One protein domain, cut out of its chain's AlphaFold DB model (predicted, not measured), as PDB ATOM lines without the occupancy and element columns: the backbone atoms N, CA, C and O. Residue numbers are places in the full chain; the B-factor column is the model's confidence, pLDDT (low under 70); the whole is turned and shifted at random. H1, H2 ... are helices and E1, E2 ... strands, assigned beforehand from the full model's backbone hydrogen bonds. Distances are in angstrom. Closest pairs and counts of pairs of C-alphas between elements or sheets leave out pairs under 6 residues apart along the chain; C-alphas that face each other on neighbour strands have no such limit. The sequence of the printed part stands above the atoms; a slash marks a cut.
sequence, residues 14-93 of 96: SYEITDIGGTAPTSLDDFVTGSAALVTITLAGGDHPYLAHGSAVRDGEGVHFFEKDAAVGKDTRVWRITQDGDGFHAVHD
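Overview. This is residues 14 to 93 of the 96 residues of an uncharacterized protein of Kineococcus xinjiangensis (UniProt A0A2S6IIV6). Look here for a small closed barrel of six strands, E1 to E6, which ring it in chain order and close from E6 back to E1, with one short helix, H1, packed on its outside. E3 bends by 75 degrees at residue 53 and pairs with E2 over residues 50 to 54 and with E4 over residues 54 to 59. The printed part has 80 residues with one named helix and six named strands, in the order E1 H1 E2 E3 E4 E5 E6, and the class is mostly strand. Neighbours round the barrel are antiparallel, and E2 to E6 form a meander, each strand the antiparallel neighbour of the one before. The whole is compact, with a radius of gyration of the C-alphas of 11.4 A, and rounded, spanning 36 by 32 by 24 A.

Arrangement. Begin at E1, residues 14 to 20, and compare it with E2, residues 39 to 44: N 18 and O 42 are 3.1 A apart, within hydrogen-bond range. E2 and E3, residues 50 to 59, form a hairpin, where N 41 and O 52 are 2.8 A apart. E3 and E4, residues 62 to 68, form the next hairpin, with N 57 and O 64 at 2.8 A. E4 and E5, residues 75 to 84, form another, with N 65 and O 79 at 2.8 A and an angle of 153 degrees between their directions. E5 and E6, residues 87 to 92, form the last hairpin, with N 82 and O 89 at 2.9 A. E6 and E1 close the ring: N 17 and O 88 are 2.8 A apart. E1 and E4 are apart, as are E2 and E5, and E3 and E6. H1, residues 28 to 31, is on the barrel, outside it, at a height over the sheet of 6.4 A. It lies over none of the strands, but only just: 2 of its 4 C-alphas fall on E4. The closest C-alphas of H1 and E3, those of Phe 31 and Ala 56, are 5.9 A apart. H1 is too short for a pair of O i and N i+4; its one pair of O i and N i+3 is within range.

Along the chain. Find C-alpha 14 at (-30.291, 3.693, 4.067); from there E1 runs 16.8 A to residue 20. H1, residues 28 to 31, measures 5.8 A, and E2, residues 39 to 44, measures 16.2 A. E3 runs from C-alpha 50 at (-38.671, 12.985, 2.690) to residue 59, 23.1 A. E4, residues 62 to 68, measures 19.0 A, and E5, residues 75 to 84, measures 26.0 A. E6 runs 16.8 A from residue 87 to C-alpha 92 at (-37.275, 0.240, 2.879).

Size, cuts and confidence. The two C-alphas farthest apart, those of Val 72 and Gly 85, are 35.7 A apart. The printed part has no cut and no long link. The mean pLDDT of the printed part is 82.9; look for values under 70 at residues 33 to 38, 45 to 47 and 70 to 73 of this model.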
ATOM      1  N   SER A  14     -30.129   3.201   2.701       85.19
ATOM      2  CA  SER A  14     -30.291   3.693   4.067       85.19
ATOM      3  C   SER A  14     -30.512   5.201   4.041       85.19
ATOM      4  O   SER A  14     -29.747   5.926   3.398       85.19
ATOM      5  N   TYR A  15     -31.560   5.645   4.719       88.50
ATOM      6  CA  TYR A  15     -31.900   7.047   4.905       88.50
ATOM      7  C   TYR A  15     -31.743   7.401   6.376       88.50
ATOM      8  O   TYR A  15     -32.241   6.680   7.234       88.50
ATOM      9  N   GLU A  16     -31.052   8.491   6.677       91.12
ATOM     10  CA  GLU A  16     -30.918   8.972   8.051       91.12
ATOM     11  C   GLU A  16     -32.231   9.610   8.513       91.12
ATOM     12  O   GLU A  16     -32.862  10.347   7.759       91.12
ATOM     13  N   ILE A  17     -32.651   9.326   9.741       90.06
ATOM     14  CA  ILE A  17     -33.806   9.960  10.367       90.06
ATOM     15  C   ILE A  17     -33.300  11.095  11.241       90.06
ATOM     16  O   ILE A  17     -32.637  10.856  12.247       90.06
ATOM     17  N   THR A  18     -33.649  12.325  10.882       90.25
ATOM     18  CA  THR A  18     -33.181  13.519  11.602       90.25
ATOM     19  C   THR A  18     -34.215  14.079  12.572       90.25
ATOM     20  O   THR A  18     -33.871  14.863  13.451       90.25
ATOM     21  N   ASP A  19     -35.488  13.725  12.393       89.00
ATOM     22  CA  ASP A  19     -36.601  14.310  13.137       89.00
ATOM     23  C   ASP A  19     -37.787  13.342  13.230       89.00
ATOM     24  O   ASP A  19     -38.130  12.674  12.247       89.00
ATOM     25  N   ILE A  20     -38.406  13.303  14.411       88.06
ATOM     26  CA  ILE A  20     -39.676  12.656  14.726       88.06
ATOM     27  C   ILE A  20     -40.638  13.722  15.257       88.06
ATOM     28  O   ILE A  20     -40.484  14.216  16.373       88.06
ATOM     29  N   GLY A  21     -41.668  14.058  14.482       83.25
ATOM     30  CA  GLY A  21     -42.732  14.962  14.933       83.25
ATOM     31  C   GLY A  21     -42.244  16.341  15.406       83.25
ATOM     32  O   GLY A  21     -42.876  16.938  16.276       83.25
ATOM     33  N   GLY A  22     -41.133  16.843  14.864       82.44
ATOM     34  CA  GLY A  22     -40.503  18.110  15.237       82.44
ATOM     35  C   GLY A  22     -39.438  18.009  16.334       82.44
ATOM     36  O   GLY A  22     -39.006  19.046  16.839       82.44
ATOM     37  N   THR A  23     -39.052  16.800  16.755       85.62
ATOM     38  CA  THR A  23     -37.983  16.569  17.738       85.62
ATOM     39  C   THR A  23     -36.957  15.565  17.215       85.62
ATOM     40  O   THR A  23     -37.317  14.535  16.651       85.62
ATOM     41  N   ALA A  24     -35.668  15.825  17.445       87.94
ATOM     42  CA  ALA A  24     -34.615  14.868  17.117       87.94
ATOM     43  C   ALA A  24     -34.751  13.593  17.976       87.94
ATOM     44  O   ALA A  24     -34.860  13.711  19.203       87.94
ATOM     45  N   PRO A  25     -34.739  12.391  17.371       89.81
ATOM     46  CA  PRO A  25     -34.805  11.147  18.125       89.81
ATOM     47  C   PRO A  25     -33.574  10.951  19.007       89.81
ATOM     48  O   PRO A  25     -32.453  11.282  18.629       89.81
ATOM     49  N   THR A  26     -33.793  10.360  20.175       91.00
ATOM     50  CA  THR A  26     -32.754   9.996  21.148       91.00
ATOM     51  C   THR A  26     -32.746   8.502  21.458       91.00
ATOM     52  O   THR A  26     -31.745   7.969  21.935       91.00
ATOM     53  N   SER A  27     -33.847   7.807  21.164       90.81
ATOM     54  CA  SER A  27     -33.987   6.368  21.342       90.81
ATOM     55  C   SER A  27     -34.946   5.762  20.317       90.81
ATOM     56  O   SER A  27     -35.803   6.441  19.754       90.81
ATOM     57  N   LEU A  28     -34.857   4.445  20.110       90.44
ATOM     58  CA  LEU A  28     -35.832   3.724  19.279       90.44
ATOM     59  C   LEU A  28     -37.249   3.727  19.879       90.44
ATOM     60  O   LEU A  28     -38.222   3.519  19.153       90.44
ATOM     61  N   ASP A  29     -37.373   3.998  21.177       89.38
ATOM     62  CA  ASP A  29     -38.667   4.073  21.845       89.38
ATOM     63  C   ASP A  29     -39.416   5.376  21.489       89.38
ATOM     64  O   ASP A  29     -40.648   5.418  21.527       89.38
ATOM     65  N   ASP A  30     -38.702   6.404  21.015       87.31
ATOM     66  CA  ASP A  30     -39.286   7.670  20.546       87.31
ATOM     67  C   ASP A  30     -40.168   7.477  19.298       87.31
ATOM     68  O   ASP A  30     -41.077   8.262  19.047       87.31
ATOM     69  N   PHE A  31     -39.965   6.394  18.541       85.88
ATOM     70  CA  PHE A  31     -40.784   6.056  17.372       85.88
ATOM     71  C   PHE A  31     -42.104   5.367  17.735       85.88
ATOM     72  O   PHE A  31     -43.010   5.303  16.906       85.88
ATOM     73  N   VAL A  32     -42.213   4.810  18.942       85.38
ATOM     74  CA  VAL A  32     -43.370   4.008  19.385       85.38
ATOM     75  C   VAL A  32     -44.131   4.664  20.536       85.38
ATOM     76  O   VAL A  32     -45.079   4.083  21.069       85.38
ATOM     77  N   THR A  33     -43.729   5.871  20.940       69.56
ATOM     78  CA  THR A  33     -44.385   6.609  22.018       69.56
ATOM     79  C   THR A  33     -45.778   7.075  21.590       69.56
ATOM     80  O   THR A  33     -45.957   7.908  20.707       69.56
ATOM     81  N   GLY A  34     -46.789   6.537  22.275       57.69
ATOM     82  CA  GLY A  34     -48.197   6.860  22.061       57.69
ATOM     83  C   GLY A  34     -48.937   5.753  21.316       57.69
ATOM     84  O   GLY A  34     -48.620   5.408  20.183       57.69
ATOM     85  N   SER A  35     -49.966   5.199  21.960       45.78
ATOM     86  CA  SER A  35     -50.852   4.190  21.381       45.78
ATOM     87  C   SER A  35     -51.413   4.673  20.037       45.78
ATOM     88  O   SER A  35     -52.293   5.527  20.009       45.78
ATOM     89  N   ALA A  36     -50.912   4.131  18.925       48.69
ATOM     90  CA  ALA A  36     -51.412   4.384  17.570       48.69
ATOM     91  C   ALA A  36     -51.307   5.835  17.042       48.69
ATOM     92  O   ALA A  36     -51.974   6.168  16.059       48.69
ATOM     93  N   ALA A  37     -50.483   6.697  17.647       56.47
ATOM     94  CA  ALA A  37     -50.288   8.050  17.137       56.47
ATOM     95  C   ALA A  37     -49.491   7.997  15.828       56.47
ATOM     96  O   ALA A  37     -48.428   7.387  15.759       56.47
ATOM     97  N   LEU A  38     -50.030   8.603  14.772       64.88
ATOM     98  CA  LEU A  38     -49.313   8.761  13.515       64.88
ATOM     99  C   LEU A  38     -48.025   9.548  13.780       64.88
ATOM    100  O   LEU A  38     -48.070  10.687  14.241       64.88
ATOM    101  N   VAL A  39     -46.887   8.935  13.489       74.50
ATOM    102  CA  VAL A  39     -45.560   9.515  13.623       74.50
ATOM    103  C   VAL A  39     -45.148  10.090  12.278       74.50
ATOM    104  O   VAL A  39     -45.341   9.458  11.239       74.50
ATOM    105  N   THR A  40     -44.592  11.298  12.309       80.94
ATOM    106  CA  THR A  40     -43.956  11.918  11.144       80.94
ATOM    107  C   THR A  40     -42.456  11.752  11.287       80.94
ATOM    108  O   THR A  40     -41.919  12.205  12.294       80.94
ATOM    109  N   ILE A  41     -41.794  11.138  10.311       83.00
ATOM    110  CA  ILE A  41     -40.334  11.039  10.267       83.00
ATOM    111  C   ILE A  41     -39.787  11.824   9.081       83.00
ATOM    112  O   ILE A  41     -40.375  11.815   7.996       83.00
ATOM    113  N   THR A  42     -38.647  12.476   9.286       82.69
ATOM    114  CA  THR A  42     -37.891  13.123   8.210       82.69
ATOM    115  C   THR A  42     -36.707  12.249   7.823       82.69
ATOM    116  O   THR A  42     -35.796  12.060   8.624       82.69
ATOM    117  N   LEU A  43     -36.732  11.725   6.598       81.81
ATOM    118  CA  LEU A  43     -35.671  10.921   5.999       81.81
ATOM    119  C   LEU A  43     -34.741  11.799   5.152       81.81
ATOM    120  O   LEU A  43     -35.177  12.428   4.185       81.81
ATOM    121  N   ALA A  44     -33.454  11.804   5.486       78.38
ATOM    122  CA  ALA A  44     -32.384  12.453   4.741       78.38
ATOM    123  C   ALA A  44     -31.596  11.422   3.912       78.38
ATOM    124  O   ALA A  44     -31.357  10.292   4.343       78.38
ATOM    125  N   GLY A  45     -31.205  11.798   2.691       65.81
ATOM    126  CA  GLY A  45     -30.459  10.916   1.782       65.81
ATOM    127  C   GLY A  45     -30.681  11.175   0.287       65.81
ATOM    128  O   GLY A  45     -29.981  10.580  -0.531       65.81
ATOM    129  N   GLY A  46     -31.629  12.037  -0.087       62.78
ATOM    130  CA  GLY A  46     -31.807  12.571  -1.446       62.78
ATOM    131  C   GLY A  46     -31.408  14.046  -1.544       62.78
ATOM    132  O   GLY A  46     -30.781  14.574  -0.625       62.78
ATOM    133  N   ASP A  47     -31.798  14.713  -2.631       66.19
ATOM    134  CA  ASP A  47     -31.619  16.167  -2.773       66.19
ATOM    135  C   ASP A  47     -32.577  16.940  -1.845       66.19
ATOM    136  O   ASP A  47     -32.300  18.078  -1.461       66.19
ATOM    137  N   HIS A  48     -33.678  16.296  -1.433       74.12
ATOM    138  CA  HIS A  48     -34.686  16.856  -0.539       74.12
ATOM    139  C   HIS A  48     -35.029  15.899   0.619       74.12
ATOM    140  O   HIS A  48     -35.002  14.676   0.444       74.12
ATOM    141  N   PRO A  49     -35.377  16.429   1.809       78.75
ATOM    142  CA  PRO A  49     -35.884  15.617   2.910       78.75
ATOM    143  C   PRO A  49     -37.243  14.996   2.557       78.75
ATOM    144  O   PRO A  49     -38.125  15.664   2.013       78.75
ATOM    145  N   TYR A  50     -37.424  13.721   2.896       82.94
ATOM    146  CA  TYR A  50     -38.671  12.985   2.690       82.94
ATOM    147  C   TYR A  50     -39.455  12.891   3.997       82.94
ATOM    148  O   TYR A  50     -38.955  12.360   4.986       82.94
ATOM    149  N   LEU A  51     -40.687  13.397   3.994       85.69
ATOM    150  CA  LEU A  51     -41.597  13.319   5.135       85.69
ATOM    151  C   LEU A  51     -42.481  12.082   4.999       85.69
ATOM    152  O   LEU A  51     -43.279  11.994   4.068       85.69
ATOM    153  N   ALA A  52     -42.349  11.149   5.937       85.88
ATOM    154  CA  ALA A  52     -43.178   9.953   5.991       85.88
ATOM    155  C   ALA A  52     -44.099  10.017   7.209       85.88
ATOM    156  O   ALA A  52     -43.646  10.308   8.314       85.88
ATOM    157  N   HIS A  53     -45.380   9.711   7.017       87.50
ATOM    158  CA  HIS A  53     -46.372   9.653   8.088       87.50
ATOM    159  C   HIS A  53     -46.850   8.218   8.255       87.50
ATOM    160  O   HIS A  53     -47.136   7.557   7.262       87.50
ATOM    161  N   GLY A  54     -46.945   7.709   9.478       89.06
ATOM    162  CA  GLY A  54     -47.234   6.291   9.662       89.06
ATOM    163  C   GLY A  54     -47.332   5.857  11.109       89.06
ATOM    164  O   GLY A  54     -47.271   6.673  12.016       89.06
ATOM    165  N   SER A  55     -47.492   4.563  11.338       88.56
ATOM    166  CA  SER A  55     -47.422   3.974  12.680       88.56
ATOM    167  C   SER A  55     -46.133   3.186  12.823       88.56
ATOM    168  O   SER A  55     -45.756   2.488  11.886       88.56
ATOM    169  N   ALA A  56     -45.490   3.234  13.985       89.31
ATOM    170  CA  ALA A  56     -44.301   2.439  14.258       89.31
ATOM    171  C   ALA A  56     -44.553   1.388  15.344       89.31
ATOM    172  O   ALA A  56     -45.352   1.588  16.259       89.31
ATOM    173  N   VAL A  57     -43.866   0.254  15.228       89.44
ATOM    174  CA  VAL A  57     -43.912  -0.857  16.180       89.44
ATOM    175  C   VAL A  57     -42.488  -1.305  16.477       89.44
ATOM    176  O   VAL A  57     -41.680  -1.475  15.565       89.44
ATOM    177  N   ARG A  58     -42.177  -1.514  17.758       89.31
ATOM    178  CA  ARG A  58     -40.878  -2.030  18.190       89.31
ATOM    179  C   ARG A  58     -40.774  -3.510  17.818       89.31
ATOM    180  O   ARG A  58     -41.667  -4.281  18.155       89.31
ATOM    181  N   ASP A  59     -39.685  -3.898  17.165       88.12
ATOM    182  CA  ASP A  59     -39.363  -5.287  16.835       88.12
ATOM    183  C   ASP A  59     -37.907  -5.597  17.210       88.12
ATOM    184  O   ASP A  59     -36.963  -5.249  16.496       88.12
ATOM    185  N   GLY A  60     -37.725  -6.214  18.381       87.81
ATOM    186  CA  GLY A  60     -36.410  -6.533  18.931       87.81
ATOM    187  C   GLY A  60     -35.508  -5.301  19.022       87.81
ATOM    188  O   GLY A  60     -35.810  -4.342  19.730       87.81
ATOM    189  N   GLU A  61     -34.396  -5.331  18.289       87.50
ATOM    190  CA  GLU A  61     -33.429  -4.232  18.236       87.50
ATOM    191  C   GLU A  61     -33.816  -3.122  17.249       87.50
ATOM    192  O   GLU A  61     -33.218  -2.055  17.297       87.50
ATOM    193  N   GLY A  62     -34.857  -3.285  16.423       91.56
ATOM    194  CA  GLY A  62     -35.317  -2.285  15.447       91.56
ATOM    195  C   GLY A  62     -36.770  -1.818  15.621       91.56
ATOM    196  O   GLY A  62     -37.484  -2.203  16.550       91.56
ATOM    197  N   VAL A  63     -37.215  -0.944  14.728       92.19
ATOM    198  CA  VAL A  63     -38.612  -0.496  14.636       92.19
ATOM    199  C   VAL A  63     -39.113  -0.758  13.221       92.19
ATOM    200  O   VAL A  63     -38.427  -0.446  12.251       92.19
ATOM    201  N   HIS A  64     -40.314  -1.313  13.094       91.69
ATOM    202  CA  HIS A  64     -41.047  -1.330  11.835       91.69
ATOM    203  C   HIS A  64     -41.957  -0.115  11.771       91.69
ATOM    204  O   HIS A  64     -42.849   0.037  12.602       91.69
ATOM    205  N   PHE A  65     -41.730   0.744  10.786       90.62
ATOM    206  CA  PHE A  65     -42.558   1.904  10.508       90.62
ATOM    207  C   PHE A  65     -43.403   1.649   9.260       90.62
ATOM    208  O   PHE A  65     -42.889   1.474   8.157       90.62
ATOM    209  N   PHE A  66     -44.713   1.612   9.465       89.38
ATOM    210  CA  PHE A  66     -45.734   1.422   8.447       89.38
ATOM    211  C   PHE A  66     -46.174   2.796   7.966       89.38
ATOM    212  O   PHE A  66     -47.003   3.459   8.599       89.38
ATOM    213  N   GLU A  67     -45.573   3.240   6.870       89.12
ATOM    214  CA  GLU A  67     -45.941   4.482   6.214       89.12
ATOM    215  C   GLU A  67     -47.358   4.360   5.663       89.12
ATOM    216  O   GLU A  67     -47.677   3.411   4.947       89.12
ATOM    217  N   LYS A  68     -48.195   5.340   5.986       86.19
ATOM    218  CA  LYS A  68     -49.579   5.437   5.551       86.19
ATOM    219  C   LYS A  68     -49.715   6.519   4.502       86.19
ATOM    220  O   LYS A  68     -49.256   7.646   4.674       86.19
ATOM    221  N   ASP A  69     -50.445   6.197   3.448       80.00
ATOM    222  CA  ASP A  69     -50.888   7.192   2.488       80.00
ATOM    223  C   ASP A  69     -51.857   8.161   3.179       80.00
ATOM    224  O   ASP A  69     -52.907   7.757   3.684       80.00
ATOM    225  N   ALA A  70     -51.513   9.449   3.200       67.88
ATOM    226  CA  ALA A  70     -52.308  10.477   3.868       67.88
ATOM    227  C   ALA A  70     -53.725  10.647   3.280       67.88
ATOM    228  O   ALA A  70     -54.612  11.152   3.967       67.88
ATOM    229  N   ALA A  71     -53.960  10.239   2.029       67.44
ATOM    230  CA  ALA A  71     -55.255  10.349   1.365       67.44
ATOM    231  C   ALA A  71     -56.176   9.152   1.636       67.44
ATOM    232  O   ALA A  71     -57.396   9.322   1.651       67.44
ATOM    233  N   VAL A  72     -55.627   7.946   1.834       68.94
ATOM    234  CA  VAL A  72     -56.431   6.711   1.960       68.94
ATOM    235  C   VAL A  72     -56.190   5.908   3.242       68.94
ATOM    236  O   VAL A  72     -56.911   4.945   3.493       68.94
ATOM    237  N   GLY A  73     -55.199   6.269   4.061       67.12
ATOM    238  CA  GLY A  73     -54.861   5.605   5.329       67.12
ATOM    239  C   GLY A  73     -54.304   4.183   5.188       67.12
ATOM    240  O   GLY A  73     -54.100   3.498   6.193       67.12
ATOM    241  N   LYS A  74     -54.077   3.734   3.948       73.12
ATOM    242  CA  LYS A  74     -53.508   2.430   3.612       73.12
ATOM    243  C   LYS A  74     -52.001   2.466   3.825       73.12
ATOM    244  O   LYS A  74     -51.363   3.450   3.461       73.12
ATOM    245  N   ASP A  75     -51.451   1.368   4.327       74.69
ATOM    246  CA  ASP A  75     -50.008   1.195   4.402       74.69
ATOM    247  C   ASP A  75     -49.431   1.126   2.975       74.69
ATOM    248  O   ASP A  75     -49.818   0.281   2.157       74.69
ATOM    249  N   THR A  76     -48.571   2.085   2.648       80.00
ATOM    250  CA  THR A  76     -47.961   2.261   1.326       80.00
ATOM    251  C   THR A  76     -46.551   1.706   1.273       80.00
ATOM    252  O   THR A  76     -46.142   1.223   0.216       80.00
ATOM    253  N   ARG A  77     -45.808   1.782   2.382       86.75
ATOM    254  CA  ARG A  77     -44.435   1.275   2.509       86.75
ATOM    255  C   ARG A  77     -44.153   0.844   3.936       86.75
ATOM    256  O   ARG A  77     -44.684   1.423   4.881       86.75
ATOM    257  N   VAL A  78     -43.261  -0.126   4.080       88.81
ATOM    258  CA  VAL A  78     -42.729  -0.524   5.380       88.81
ATOM    259  C   VAL A  78     -41.241  -0.221   5.423       88.81
ATOM    260  O   VAL A  78     -40.493  -0.473   4.476       88.81
ATOM    261  N   TRP A  79     -40.826   0.370   6.533       90.56
ATOM    262  CA  TRP A  79     -39.458   0.785   6.780       90.56
ATOM    263  C   TRP A  79     -38.935   0.068   8.013       90.56
ATOM    264  O   TRP A  79     -39.578   0.074   9.062       90.56
ATOM    265  N   ARG A  80     -37.744  -0.515   7.901       92.75
ATOM    266  CA  ARG A  80     -36.992  -1.010   9.047       92.75
ATOM    267  C   ARG A  80     -36.073   0.096   9.537       92.75
ATOM    268  O   ARG A  80     -35.184   0.527   8.806       92.75
ATOM    269  N   ILE A  81     -36.298   0.531  10.766       92.50
ATOM    270  CA  ILE A  81     -35.510   1.550  11.446       92.50
ATOM    271  C   ILE A  81     -34.546   0.863  12.409       92.50
ATOM    272  O   ILE A  81     -34.945   0.011  13.209       92.50
ATOM    273  N   THR A  82     -33.279   1.242  12.335       93.94
ATOM    274  CA  THR A  82     -32.216   0.779  13.231       93.94
ATOM    275  C   THR A  82     -31.427   1.952  13.777       93.94
ATOM    276  O   THR A  82     -31.300   2.975  13.109       93.94
ATOM    277  N   GLN A  83     -30.864   1.773  14.965       93.38
ATOM    278  CA  GLN A  83     -29.910   2.706  15.544       93.38
ATOM    279  C   GLN A  83     -28.482   2.244  15.228       93.38
ATOM    280  O   GLN A  83     -28.175   1.062  15.388       93.38
ATOM    281  N   ASP A  84     -27.631   3.166  14.786       89.38
ATOM    282  CA  ASP A  84     -26.190   2.967  14.610       89.38
ATOM    283  C   ASP A  84     -25.445   4.136  15.272       89.38
ATOM    284  O   ASP A  84     -25.534   5.284  14.832       89.38
ATOM    285  N   GLY A  85     -24.774   3.860  16.392       88.94
ATOM    286  CA  GLY A  85     -24.241   4.900  17.274       88.94
ATOM    287  C   GLY A  85     -25.343   5.844  17.773       88.94
ATOM    288  O   GLY A  85     -26.335   5.401  18.359       88.94
ATOM    289  N   ASP A  86     -25.162   7.140  17.522       84.31
ATOM    290  CA  ASP A  86     -26.133   8.194  17.851       84.31
ATOM    291  C   ASP A  86     -27.141   8.451  16.713       84.31
ATOM    292  O   ASP A  86     -28.054   9.262  16.859       84.31
ATOM    293  N   GLY A  87     -26.967   7.785  15.565       89.88
ATOM    294  CA  GLY A  87     -27.790   7.958  14.374       89.88
ATOM    295  C   GLY A  87     -28.919   6.938  14.273       89.88
ATOM    296  O   GLY A  87     -28.827   5.806  14.754       89.88
ATOM    297  N   PHE A  88     -29.986   7.330  13.578       92.56
ATOM    298  CA  PHE A  88     -31.111   6.458  13.252       92.56
ATOM    299  C   PHE A  88     -31.254   6.357  11.744       92.56
ATOM    300  O   PHE A  88     -31.177   7.353  11.030       92.56
ATOM    301  N   HIS A  89     -31.487   5.146  11.257       91.75
ATOM    302  CA  HIS A  89     -31.492   4.856   9.835       91.75
ATOM    303  C   HIS A  89     -32.715   4.040   9.450       91.75
ATOM    304  O   HIS A  89     -32.977   3.008  10.062       91.75
ATOM    305  N   ALA A  90     -33.427   4.469   8.411       91.44
ATOM    306  CA  ALA A  90     -34.524   3.741   7.797       91.44
ATOM    307  C   ALA A  90     -34.076   3.083   6.491       91.44
ATOM    308  O   ALA A  90     -33.505   3.726   5.608       91.44
ATOM    309  N   VAL A  91     -34.409   1.807   6.336       90.38
ATOM    310  CA  VAL A  91     -34.279   1.075   5.076       90.38
ATOM    311  C   VAL A  91     -35.658   0.580   4.673       90.38
ATOM    312  O   VAL A  91     -36.371  -0.004   5.487       90.38
ATOM    313  N   HIS A  92     -36.040   0.804   3.418       87.69
ATOM    314  CA  HIS A  92     -37.275   0.240   2.879       87.69
ATOM    315  C   HIS A  92     -37.200  -1.294   2.905       87.69
ATOM    316  O   HIS A  92     -36.282  -1.867   2.307       87.69
ATOM    317  N   ASP A  93     -38.155  -1.942   3.574       84.12
ATOM    318  CA  ASP A  93     -38.268  -3.399   3.627       84.12
ATOM    319  C   ASP A  93     -39.408  -3.870   2.710       84.12
ATOM    320  O   ASP A  93     -40.577  -3.801   3.086       84.12
TER     321      ASP A  93